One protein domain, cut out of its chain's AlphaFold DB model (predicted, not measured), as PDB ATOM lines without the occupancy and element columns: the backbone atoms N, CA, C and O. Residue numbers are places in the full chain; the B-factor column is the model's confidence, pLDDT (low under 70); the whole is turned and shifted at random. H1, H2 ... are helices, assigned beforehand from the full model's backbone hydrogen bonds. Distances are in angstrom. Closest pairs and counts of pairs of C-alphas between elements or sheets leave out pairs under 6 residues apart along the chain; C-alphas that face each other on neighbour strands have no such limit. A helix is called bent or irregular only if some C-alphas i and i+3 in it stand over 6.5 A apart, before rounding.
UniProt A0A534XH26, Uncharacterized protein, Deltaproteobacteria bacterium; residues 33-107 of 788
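AT A GLANCE: This is residues 33 to 107 of the 788 residues of an uncharacterized protein of Deltaproteobacteria bacterium (UniProt A0A534XH26). The longest helix, H1, packs at a slant on H2, which pairs side by side with H3 as a helical hairpin. The 75 printed residues, all helix by class, have named helices H1, H2, H3 in chain order and no named strand. The whole is compact, radius of gyration of the C-alphas 12.4 A, spanning 40 by 23 by 17 A.

HOW THE PARTS SIT: Start at H1, residues 33 to 51: its residues 44 to 51 alone touch H2, residues 66 to 80, closest at C-alphas 48 and 73, 5.7 A, at a steep tilt of 50 degrees. H2 and H3, residues 94 to 105, touch as a hairpin, closest at C-alphas 70 and 105, 5.8 A, at a shallow tilt of 19 degrees, opposite ways. H1 and H3 only just touch, with 3 pairs of C-alphas within 8 A, closest at 41 and 100, 7.0 A. Each O i to N i+4 pair is within hydrogen-bond range in H1 and H2, 6 of 8 in H3.

IN THESE COORDINATES: Find C-alpha 33 at (44.855, 3.521, -18.700); H1 runs 26.6 A from there. H2 measures 21.2 A. H3, 17.2 A, is irregular, C-alphas 95 and 98 being 7.1 A apart, and ends with C-alpha 105 at (52.771, -6.566, -39.241).

THE WHOLE: The farthest C-alphas, Ser 33 and Ser 60, are 40.7 A apart. Both links are long; the printed part has no cut, and no printed residue is under 70 in pLDDT.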
ATOM      1  N   SER A  33      45.225   3.708 -17.293       90.69
ATOM      2  CA  SER A  33      44.855   3.521 -18.700       90.69
ATOM      3  C   SER A  33      44.726   2.045 -19.093       90.69
ATOM      4  O   SER A  33      44.344   1.772 -20.225       90.69
ATOM      5  N   ALA A  34      45.046   1.098 -18.199       92.00
ATOM      6  CA  ALA A  34      45.194  -0.314 -18.541       92.00
ATOM      7  C   ALA A  34      43.945  -0.931 -19.181       92.00
ATOM      8  O   ALA A  34      44.006  -1.409 -20.315       92.00
ATOM      9  N   LEU A  35      42.815  -0.852 -18.477       92.06
ATOM     10  CA  LEU A  35      41.541  -1.403 -18.932       92.06
ATOM     11  C   LEU A  35      41.015  -0.681 -20.179       92.06
ATOM     12  O   LEU A  35      40.628  -1.320 -21.155       92.06
ATOM     13  N   GLY A  36      41.051   0.656 -20.177       92.62
ATOM     14  CA  GLY A  36      40.615   1.459 -21.322       92.62
ATOM     15  C   GLY A  36      41.420   1.160 -22.591       92.62
ATOM     16  O   GLY A  36      40.841   0.997 -23.663       92.62
ATOM     17  N   ASP A  37      42.743   1.014 -22.465       95.00
ATOM     18  CA  ASP A  37      43.624   0.620 -23.567       95.00
ATOM     19  C   ASP A  37      43.314  -0.809 -24.044       95.00
ATOM     20  O   ASP A  37      43.276  -1.051 -25.250       95.00
ATOM     21  N   ALA A  38      43.052  -1.755 -23.135       94.06
ATOM     22  CA  ALA A  38      42.695  -3.129 -23.490       94.06
ATOM     23  C   ALA A  38      41.371  -3.203 -24.275       94.06
ATOM     24  O   ALA A  38      41.352  -3.801 -25.355       94.06
ATOM     25  N   LYS A  39      40.314  -2.527 -23.795       94.06
ATOM     26  CA  LYS A  39      39.016  -2.406 -24.487       94.06
ATOM     27  C   LYS A  39      39.167  -1.751 -25.862       94.06
ATOM     28  O   LYS A  39      38.695  -2.287 -26.861       94.06
ATOM     29  N   ALA A  40      39.895  -0.634 -25.945       94.31
ATOM     30  CA  ALA A  40      40.143   0.053 -27.213       94.31
ATOM     31  C   ALA A  40      40.906  -0.824 -28.218       94.31
ATOM     32  O   ALA A  40      40.568  -0.852 -29.400       94.31
ATOM     33  N   ILE A  41      41.927  -1.562 -27.765       96.06
ATOM     34  CA  ILE A  41      42.669  -2.490 -28.624       96.06
ATOM     35  C   ILE A  41      41.754  -3.613 -29.117       96.06
ATOM     36  O   ILE A  41      41.798  -3.922 -30.306       96.06
ATOM     37  N   ALA A  42      40.934  -4.214 -28.250       95.12
ATOM     38  CA  ALA A  42      40.005  -5.271 -28.645       95.12
ATOM     39  C   ALA A  42      39.001  -4.781 -29.703       95.12
ATOM     40  O   ALA A  42      38.893  -5.385 -30.770       95.12
ATOM     41  N   ALA A  43      38.389  -3.615 -29.490       94.88
ATOM     42  CA  ALA A  43      37.452  -3.028 -30.444       94.88
ATOM     43  C   ALA A  43      38.098  -2.702 -31.805       94.88
ATOM     44  O   ALA A  43      37.532  -2.997 -32.859       94.88
ATOM     45  N   VAL A  44      39.319  -2.145 -31.813       96.25
ATOM     46  CA  VAL A  44      40.070  -1.903 -33.060       96.25
ATOM     47  C   VAL A  44      40.392  -3.216 -33.770       96.25
ATOM     48  O   VAL A  44      40.324  -3.282 -34.998       96.25
ATOM     49  N   ARG A  45      40.718  -4.277 -33.025       96.19
ATOM     50  CA  ARG A  45      40.955  -5.598 -33.612       96.19
ATOM     51  C   ARG A  45      39.693  -6.173 -34.257       96.19
ATOM     52  O   ARG A  45      39.805  -6.679 -35.374       96.19
ATOM     53  N   GLY A  46      38.528  -6.030 -33.619       95.06
ATOM     54  CA  GLY A  46      37.225  -6.393 -34.192       95.06
ATOM     55  C   GLY A  46      36.926  -5.627 -35.484       95.06
ATOM     56  O   GLY A  46      36.629  -6.219 -36.521       95.06
ATOM     57  N   ALA A  47      37.148  -4.309 -35.494       95.19
ATOM     58  CA  ALA A  47      36.989  -3.499 -36.704       95.19
ATOM     59  C   ALA A  47      37.918  -3.941 -37.854       95.19
ATOM     60  O   ALA A  47      37.497  -4.008 -39.013       95.19
ATOM     61  N   ILE A  48      39.174  -4.287 -37.547       96.19
ATOM     62  CA  ILE A  48      40.111  -4.821 -38.543       96.19
ATOM     63  C   ILE A  48      39.667  -6.204 -39.030       96.19
ATOM     64  O   ILE A  48      39.811  -6.482 -40.218       96.19
ATOM     65  N   ALA A  49      39.118  -7.060 -38.165       94.25
ATOM     66  CA  ALA A  49      38.603  -8.366 -38.568       94.25
ATOM     67  C   ALA A  49      37.465  -8.237 -39.599       94.25
ATOM     68  O   ALA A  49      37.499  -8.943 -40.608       94.25
ATOM     69  N   ARG A  50      36.545  -7.272 -39.423       92.88
ATOM     70  CA  ARG A  50      35.491  -6.960 -40.413       92.88
ATOM     71  C   ARG A  50      36.031  -6.409 -41.722       92.88
ATOM     72  O   ARG A  50      35.638  -6.849 -42.798       92.88
ATOM     73  N   GLN A  51      36.888  -5.393 -41.642       94.56
ATOM     74  CA  GLN A  51      37.304  -4.633 -42.822       94.56
ATOM     75  C   GLN A  51      38.435  -5.310 -43.602       94.56
ATOM     76  O   GLN A  51      38.557  -5.139 -44.816       94.56
ATOM     77  N   CYS A  52      39.275  -6.067 -42.903       96.12
ATOM     78  CA  CYS A  52      40.487  -6.679 -43.424       96.12
ATOM     79  C   CYS A  52      40.588  -8.160 -43.003       96.12
ATOM     80  O   CYS A  52      41.608  -8.553 -42.428       96.12
ATOM     81  N   PRO A  53      39.577  -9.008 -43.274       94.88
ATOM     82  CA  PRO A  53      39.579 -10.393 -42.819       94.88
ATOM     83  C   PRO A  53      40.782 -11.145 -43.389       94.88
ATOM     84  O   PRO A  53      41.009 -11.146 -44.601       94.88
ATOM     85  N   CYS A  54      41.537 -11.821 -42.518       92.62
ATOM     86  CA  CYS A  54      42.764 -12.543 -42.880       92.62
ATOM     87  C   CYS A  54      42.557 -13.484 -44.080       92.62
ATOM     88  O   CYS A  54      43.372 -13.496 -44.999       92.62
ATOM     89  N   ALA A  55      41.419 -14.187 -44.124       90.88
ATOM     90  CA  ALA A  55      41.057 -15.122 -45.192       90.88
ATOM     91  C   ALA A  55      40.914 -14.473 -46.585       90.88
ATOM     92  O   ALA A  55      41.092 -15.144 -47.597       90.88
ATOM     93  N   SER A  56      40.628 -13.168 -46.669       94.12
ATOM     94  CA  SER A  56      40.586 -12.440 -47.950       94.12
ATOM     95  C   SER A  56      41.975 -12.090 -48.492       94.12
ATOM     96  O   SER A  56      42.119 -11.730 -49.665       94.12
ATOM     97  N   PHE A  57      43.007 -12.218 -47.659       94.62
ATOM     98  CA  PHE A  57      44.405 -12.055 -48.023       94.62
ATOM     99  C   PHE A  57      45.061 -13.437 -48.050       94.62
ATOM    100  O   PHE A  57      45.777 -13.832 -47.141       94.62
ATOM    101  N   ASP A  58      44.783 -14.187 -49.112       90.19
ATOM    102  CA  ASP A  58      45.265 -15.561 -49.333       90.19
ATOM    103  C   ASP A  58      46.620 -15.629 -50.072       90.19
ATOM    104  O   ASP A  58      47.084 -16.701 -50.443       90.19
ATOM    105  N   GLY A  59      47.233 -14.481 -50.386       91.75
ATOM    106  CA  GLY A  59      48.489 -14.406 -51.134       91.75
ATOM    107  C   GLY A  59      48.422 -14.850 -52.604       91.75
ATOM    108  O   GLY A  59      49.434 -14.764 -53.299       91.75
ATOM    109  N   SER A  60      47.254 -15.238 -53.130       92.38
ATOM    110  CA  SER A  60      47.079 -15.713 -54.517       92.38
ATOM    111  C   SER A  60      47.379 -14.649 -55.581       92.38
ATOM    112  O   SER A  60      47.574 -14.954 -56.757       92.38
ATOM    113  N   SER A  61      47.440 -13.376 -55.184       93.44
ATOM    114  CA  SER A  61      47.854 -12.264 -56.039       93.44
ATOM    115  C   SER A  61      48.518 -11.153 -55.227       93.44
ATOM    116  O   SER A  61      48.353 -11.061 -54.010       93.44
ATOM    117  N   LYS A  62      49.184 -10.206 -55.904       91.19
ATOM    118  CA  LYS A  62      49.727  -8.994 -55.257       91.19
ATOM    119  C   LYS A  62      48.660  -8.159 -54.531       91.19
ATOM    120  O   LYS A  62      49.006  -7.423 -53.610       91.19
ATOM    121  N   ALA A  63      47.394  -8.226 -54.954       93.12
ATOM    122  CA  ALA A  63      46.288  -7.512 -54.310       93.12
ATOM    123  C   ALA A  63      45.842  -8.179 -52.998       93.12
ATOM    124  O   ALA A  63      45.341  -7.494 -52.113       93.12
ATOM    125  N   LYS A  64      46.098  -9.483 -52.862       94.56
ATOM    126  CA  LYS A  64      45.767 -10.308 -51.695       94.56
ATOM    127  C   LYS A  64      46.994 -10.681 -50.847       94.56
ATOM    128  O   LYS A  64      46.917 -11.562 -50.000       94.56
ATOM    129  N   GLY A  65      48.136 -10.035 -51.090       95.69
ATOM    130  CA  GLY A  65      49.389 -10.309 -50.385       95.69
ATOM    131  C   GLY A  65      49.486  -9.643 -49.007       95.69
ATOM    132  O   GLY A  65      48.778  -8.675 -48.720       95.69
ATOM    133  N   HIS A  66      50.441 -10.092 -48.191       95.75
ATOM    134  CA  HIS A  66      50.676  -9.610 -46.822       95.75
ATOM    135  C   HIS A  66      50.834  -8.083 -46.724       95.75
ATOM    136  O   HIS A  66      50.263  -7.437 -45.849       95.75
ATOM    137  N   SER A  67      51.533  -7.453 -47.673       96.44
ATOM    138  CA  SER A  67      51.687  -5.990 -47.682       96.44
ATOM    139  C   SER A  67      50.356  -5.242 -47.840       96.44
ATOM    140  O   SER A  67      50.202  -4.138 -47.317       96.44
ATOM    141  N   ARG A  68      49.378  -5.833 -48.541       97.31
ATOM    142  CA  ARG A  68      48.030  -5.273 -48.691       97.31
ATOM    143  C   ARG A  68      47.195  -5.483 -47.440       97.31
ATOM    144  O   ARG A  68      46.527  -4.536 -47.037       97.31
ATOM    145  N   PHE A  69      47.313  -6.646 -46.806       97.25
ATOM    146  CA  PHE A  69      46.715  -6.909 -45.501       97.25
ATOM    147  C   PHE A  69      47.180  -5.880 -44.462       97.25
ATOM    148  O   PHE A  69      46.368  -5.162 -43.885       97.25
ATOM    149  N   VAL A  70      48.498  -5.713 -44.313       97.94
ATOM    150  CA  VAL A  70      49.086  -4.747 -43.374       97.94
ATOM    151  C   VAL A  70      48.676  -3.314 -43.711       97.94
ATOM    152  O   VAL A  70      48.381  -2.532 -42.811       97.94
ATOM    153  N   LYS A  71      48.622  -2.945 -45.000       98.12
ATOM    154  CA  LYS A  71      48.140  -1.617 -45.410       98.12
ATOM    155  C   LYS A  71      46.674  -1.396 -45.021       98.12
ATOM    156  O   LYS A  71      46.350  -0.300 -44.578       98.12
ATOM    157  N   CYS A  72      45.824  -2.407 -45.192       98.12
ATOM    158  CA  CYS A  72      44.419  -2.364 -44.795       98.12
ATOM    159  C   CYS A  72      44.297  -2.163 -43.279       98.12
ATOM    160  O   CYS A  72      43.728  -1.166 -42.848       98.12
ATOM    161  N   ALA A  73      44.939  -3.021 -42.479       98.00
ATOM    162  CA  ALA A  73      44.918  -2.923 -41.020       98.00
ATOM    163  C   ALA A  73      45.458  -1.572 -40.517       98.00
ATOM    164  O   ALA A  73      44.847  -0.935 -39.665       98.00
ATOM    165  N   ASN A  74      46.567  -1.083 -41.083       98.19
ATOM    166  CA  ASN A  74      47.133   0.214 -40.710       98.19
ATOM    167  C   ASN A  74      46.192   1.389 -40.991       98.19
ATOM    168  O   ASN A  74      46.251   2.362 -40.251       98.19
ATOM    169  N   ALA A  75      45.345   1.317 -42.023       97.12
ATOM    170  CA  ALA A  75      44.365   2.367 -42.285       97.12
ATOM    171  C   ALA A  75      43.335   2.458 -41.149       97.12
ATOM    172  O   ALA A  75      43.080   3.552 -40.661       97.12
ATOM    173  N   VAL A  76      42.834   1.315 -40.668       96.69
ATOM    174  CA  VAL A  76      41.899   1.252 -39.528       96.69
ATOM    175  C   VAL A  76      42.558   1.718 -38.230       96.69
ATOM    176  O   VAL A  76      41.974   2.477 -37.465       96.69
ATOM    177  N   ILE A  77      43.803   1.296 -37.984       97.19
ATOM    178  CA  ILE A  77      44.568   1.712 -36.798       97.19
ATOM    179  C   ILE A  77      44.805   3.227 -36.800       97.19
ATOM    180  O   ILE A  77      44.820   3.855 -35.744       97.19
ATOM    181  N   ASP A  78      45.058   3.799 -37.975       95.19
ATOM    182  CA  ASP A  78      45.327   5.223 -38.116       95.19
ATOM    183  C   ASP A  78      44.060   6.054 -37.923       95.19
ATOM    184  O   ASP A  78      44.141   7.058 -37.222       95.19
ATOM    185  N   ASP A  79      42.923   5.588 -38.449       92.81
ATOM    186  CA  ASP A  79      41.590   6.152 -38.201       92.81
ATOM    187  C   ASP A  79      41.271   6.146 -36.698       92.81
ATOM    188  O   ASP A  79      41.061   7.190 -36.093       92.81
ATOM    189  N   ALA A  80      41.417   4.997 -36.029       94.06
ATOM    190  CA  ALA A  80      41.173   4.889 -34.588       94.06
ATOM    191  C   ALA A  80      42.075   5.791 -33.724       94.06
ATOM    192  O   ALA A  80      41.716   6.123 -32.593       94.06
ATOM    193  N   ALA A  81      43.272   6.140 -34.206       93.25
ATOM    194  CA  ALA A  81      44.279   6.887 -33.452       93.25
ATOM    195  C   ALA A  81      44.354   8.384 -33.812       93.25
ATOM    196  O   ALA A  81      45.209   9.099 -33.259       93.25
ATOM    197  N   ASP A  82      43.516   8.869 -34.733       89.94
ATOM    198  CA  ASP A  82      43.542  10.263 -35.186       89.94
ATOM    199  C   ASP A  82      42.841  11.237 -34.217       89.94
ATOM    200  O   ASP A  82      43.125  12.438 -34.235       89.94
ATOM    201  N   GLY A  83      42.049  10.699 -33.285       83.75
ATOM    202  CA  GLY A  83      41.279  11.442 -32.286       83.75
ATOM    203  C   GLY A  83      39.775  11.478 -32.566       83.75
ATOM    204  O   GLY A  83      39.029  11.984 -31.730       83.75
ATOM    205  N   THR A  84      39.328  10.931 -33.695       86.75
ATOM    206  CA  THR A  84      37.923  10.678 -34.009       86.75
ATOM    207  C   THR A  84      37.536   9.242 -33.629       86.75
ATOM    208  O   THR A  84      38.353   8.329 -33.748       86.75
ATOM    209  N   PRO A  85      36.317   9.008 -33.105       85.31
ATOM    210  CA  PRO A  85      35.882   7.654 -32.786       85.31
ATOM    211  C   PRO A  85      35.671   6.796 -34.043       85.31
ATOM    212  O   PRO A  85      34.754   7.044 -34.830       85.31
ATOM    213  N   LEU A  86      36.466   5.734 -34.181       86.12
ATOM    214  CA  LEU A  86      36.257   4.655 -35.140       86.12
ATOM    215  C   LEU A  86      34.860   4.059 -34.929       86.12
ATOM    216  O   LEU A  86      34.468   3.745 -33.800       86.12
ATOM    217  N   LEU A  87      34.102   3.926 -36.022       84.12
ATOM    218  CA  LEU A  87      32.709   3.451 -36.011       84.12
ATOM    219  C   LEU A  87      31.820   4.247 -35.026       84.12
ATOM    220  O   LEU A  87      30.863   3.719 -34.460       84.12
ATOM    221  N   GLY A  88      32.162   5.521 -34.792       82.56
ATOM    222  CA  GLY A  88      31.438   6.438 -33.911       82.56
ATOM    223  C   GLY A  88      31.583   6.155 -32.413       82.56
ATOM    224  O   GLY A  88      30.933   6.830 -31.621       82.56
ATOM    225  N   THR A  89      32.404   5.177 -32.016       83.06
ATOM    226  CA  THR A  89      32.382   4.600 -30.656       83.06
ATOM    227  C   THR A  89      33.762   4.392 -30.043       83.06
ATOM    228  O   THR A  89      33.928   4.625 -28.847       83.06
ATOM    229  N   PHE A  90      34.777   4.021 -30.827       87.94
ATOM    230  CA  PHE A  90      36.058   3.567 -30.278       87.94
ATOM    231  C   PHE A  90      37.210   4.514 -30.605       87.94
ATOM    232  O   PHE A  90      37.395   4.903 -31.750       87.94
ATOM    233  N   THR A  91      38.047   4.848 -29.621       91.56
ATOM    234  CA  THR A  91      39.276   5.627 -29.847       91.56
ATOM    235  C   THR A  91      40.487   4.861 -29.335       91.56
ATOM    236  O   THR A  91      40.448   4.270 -28.259       91.56
ATOM    237  N   LEU A  92      41.577   4.864 -30.103       95.31
ATOM    238  CA  LEU A  92      42.842   4.233 -29.742       95.31
ATOM    239  C   LEU A  92      43.839   5.297 -29.293       95.31
ATOM    240  O   LEU A  92      44.220   6.195 -30.048       95.31
ATOM    241  N   ARG A  93      44.349   5.161 -28.068       94.81
ATOM    242  CA  ARG A  93      45.421   6.030 -27.582       94.81
ATOM    243  C   ARG A  93      46.665   5.896 -28.461       94.81
ATOM    244  O   ARG A  93      47.106   4.794 -28.794       94.81
ATOM    245  N   ARG A  94      47.299   7.027 -28.791       93.31
ATOM    246  CA  ARG A  94      48.514   7.061 -29.635       93.31
ATOM    247  C   ARG A  94      49.642   6.190 -29.074       93.31
ATOM    248  O   ARG A  94      50.422   5.637 -29.846       93.31
ATOM    249  N   GLN A  95      49.696   6.046 -27.752       94.50
ATOM    250  CA  GLN A  95      50.625   5.204 -27.001       94.50
ATOM    251  C   GLN A  95      50.481   3.713 -27.350       94.50
ATOM    252  O   GLN A  95      51.473   2.992 -27.303       94.50
ATOM    253  N   CYS A  96      49.287   3.267 -27.752       96.25
ATOM    254  CA  CYS A  96      48.986   1.883 -28.129       96.25
ATOM    255  C   CYS A  96      49.126   1.596 -29.627       96.25
ATOM    256  O   CYS A  96      49.174   0.439 -30.042       96.25
ATOM    257  N   ARG A  97      49.244   2.633 -30.468       96.25
ATOM    258  CA  ARG A  97      49.305   2.489 -31.933       96.25
ATOM    259  C   ARG A  97      50.424   1.549 -32.391       96.25
ATOM    260  O   ARG A  97      50.222   0.748 -33.298       96.25
ATOM    261  N   SER A  98      51.614   1.649 -31.797       95.56
ATOM    262  CA  SER A  98      52.764   0.812 -32.171       95.56
ATOM    263  C   SER A  98      52.564  -0.659 -31.804       95.56
ATOM    264  O   SER A  98      52.960  -1.531 -32.579       95.56
ATOM    265  N   GLU A  99      51.930  -0.931 -30.664       94.75
ATOM    266  CA  GLU A  99      51.594  -2.278 -30.205       94.75
ATOM    267  C   GLU A  99      50.635  -2.957 -31.185       94.75
ATOM    268  O   GLU A  99      50.957  -4.021 -31.714       94.75
ATOM    269  N   VAL A 100      49.525  -2.296 -31.533       96.50
ATOM    270  CA  VAL A 100      48.538  -2.849 -32.474       96.50
ATOM    271  C   VAL A 100      49.155  -3.057 -33.858       96.50
ATOM    272  O   VAL A 100      49.018  -4.128 -34.445       96.50
ATOM    273  N   ARG A 101      49.931  -2.090 -34.368       97.88
ATOM    274  CA  ARG A 101      50.640  -2.242 -35.654       97.88
ATOM    275  C   ARG A 101      51.554  -3.462 -35.681       97.88
ATOM    276  O   ARG A 101      51.640  -4.135 -36.706       97.88
ATOM    277  N   LYS A 102      52.236  -3.759 -34.571       96.00
ATOM    278  CA  LYS A 102      53.127  -4.919 -34.468       96.00
ATOM    279  C   LYS A 102      52.362  -6.238 -34.598       96.00
ATOM    280  O   LYS A 102      52.872  -7.141 -35.260       96.00
ATOM    281  N   ILE A 103      51.161  -6.338 -34.021       96.00
ATOM    282  CA  ILE A 103      50.299  -7.527 -34.137       96.00
ATOM    283  C   ILE A 103      50.053  -7.846 -35.618       96.00
ATOM    284  O   ILE A 103      50.357  -8.945 -36.076       96.00
ATOM    285  N   TYR A 104      49.596  -6.861 -36.393       96.81
ATOM    286  CA  TYR A 104      49.234  -7.066 -37.799       96.81
ATOM    287  C   TYR A 104      50.441  -7.182 -38.736       96.81
ATOM    288  O   TYR A 104      50.405  -7.967 -39.679       96.81
ATOM    289  N   ALA A 105      51.536  -6.469 -38.459       96.19
ATOM    290  CA  ALA A 105      52.771  -6.566 -39.241       96.19
ATOM    291  C   ALA A 105      53.484  -7.924 -39.111       96.19
ATOM    292  O   ALA A 105      54.375  -8.221 -39.901       96.19
ATOM    293  N   THR A 106      53.138  -8.725 -38.099       94.19
ATOM    294  CA  THR A 106      53.734 -10.050 -37.853       94.19
ATOM    295  C   THR A 106      52.753 -11.205 -38.059       94.19
ATOM    296  O   THR A 106      53.116 -12.353 -37.817       94.19
ATOM    297  N   ALA A 107      51.534 -10.914 -38.520       95.00
ATOM    298  CA  ALA A 107      50.488 -11.907 -38.726       95.00
ATOM    299  C   ALA A 107      50.818 -12.889 -39.862       95.00
ATOM    300  O   ALA A 107      51.483 -12.532 -40.834       95.00
TER     301      ALA A 107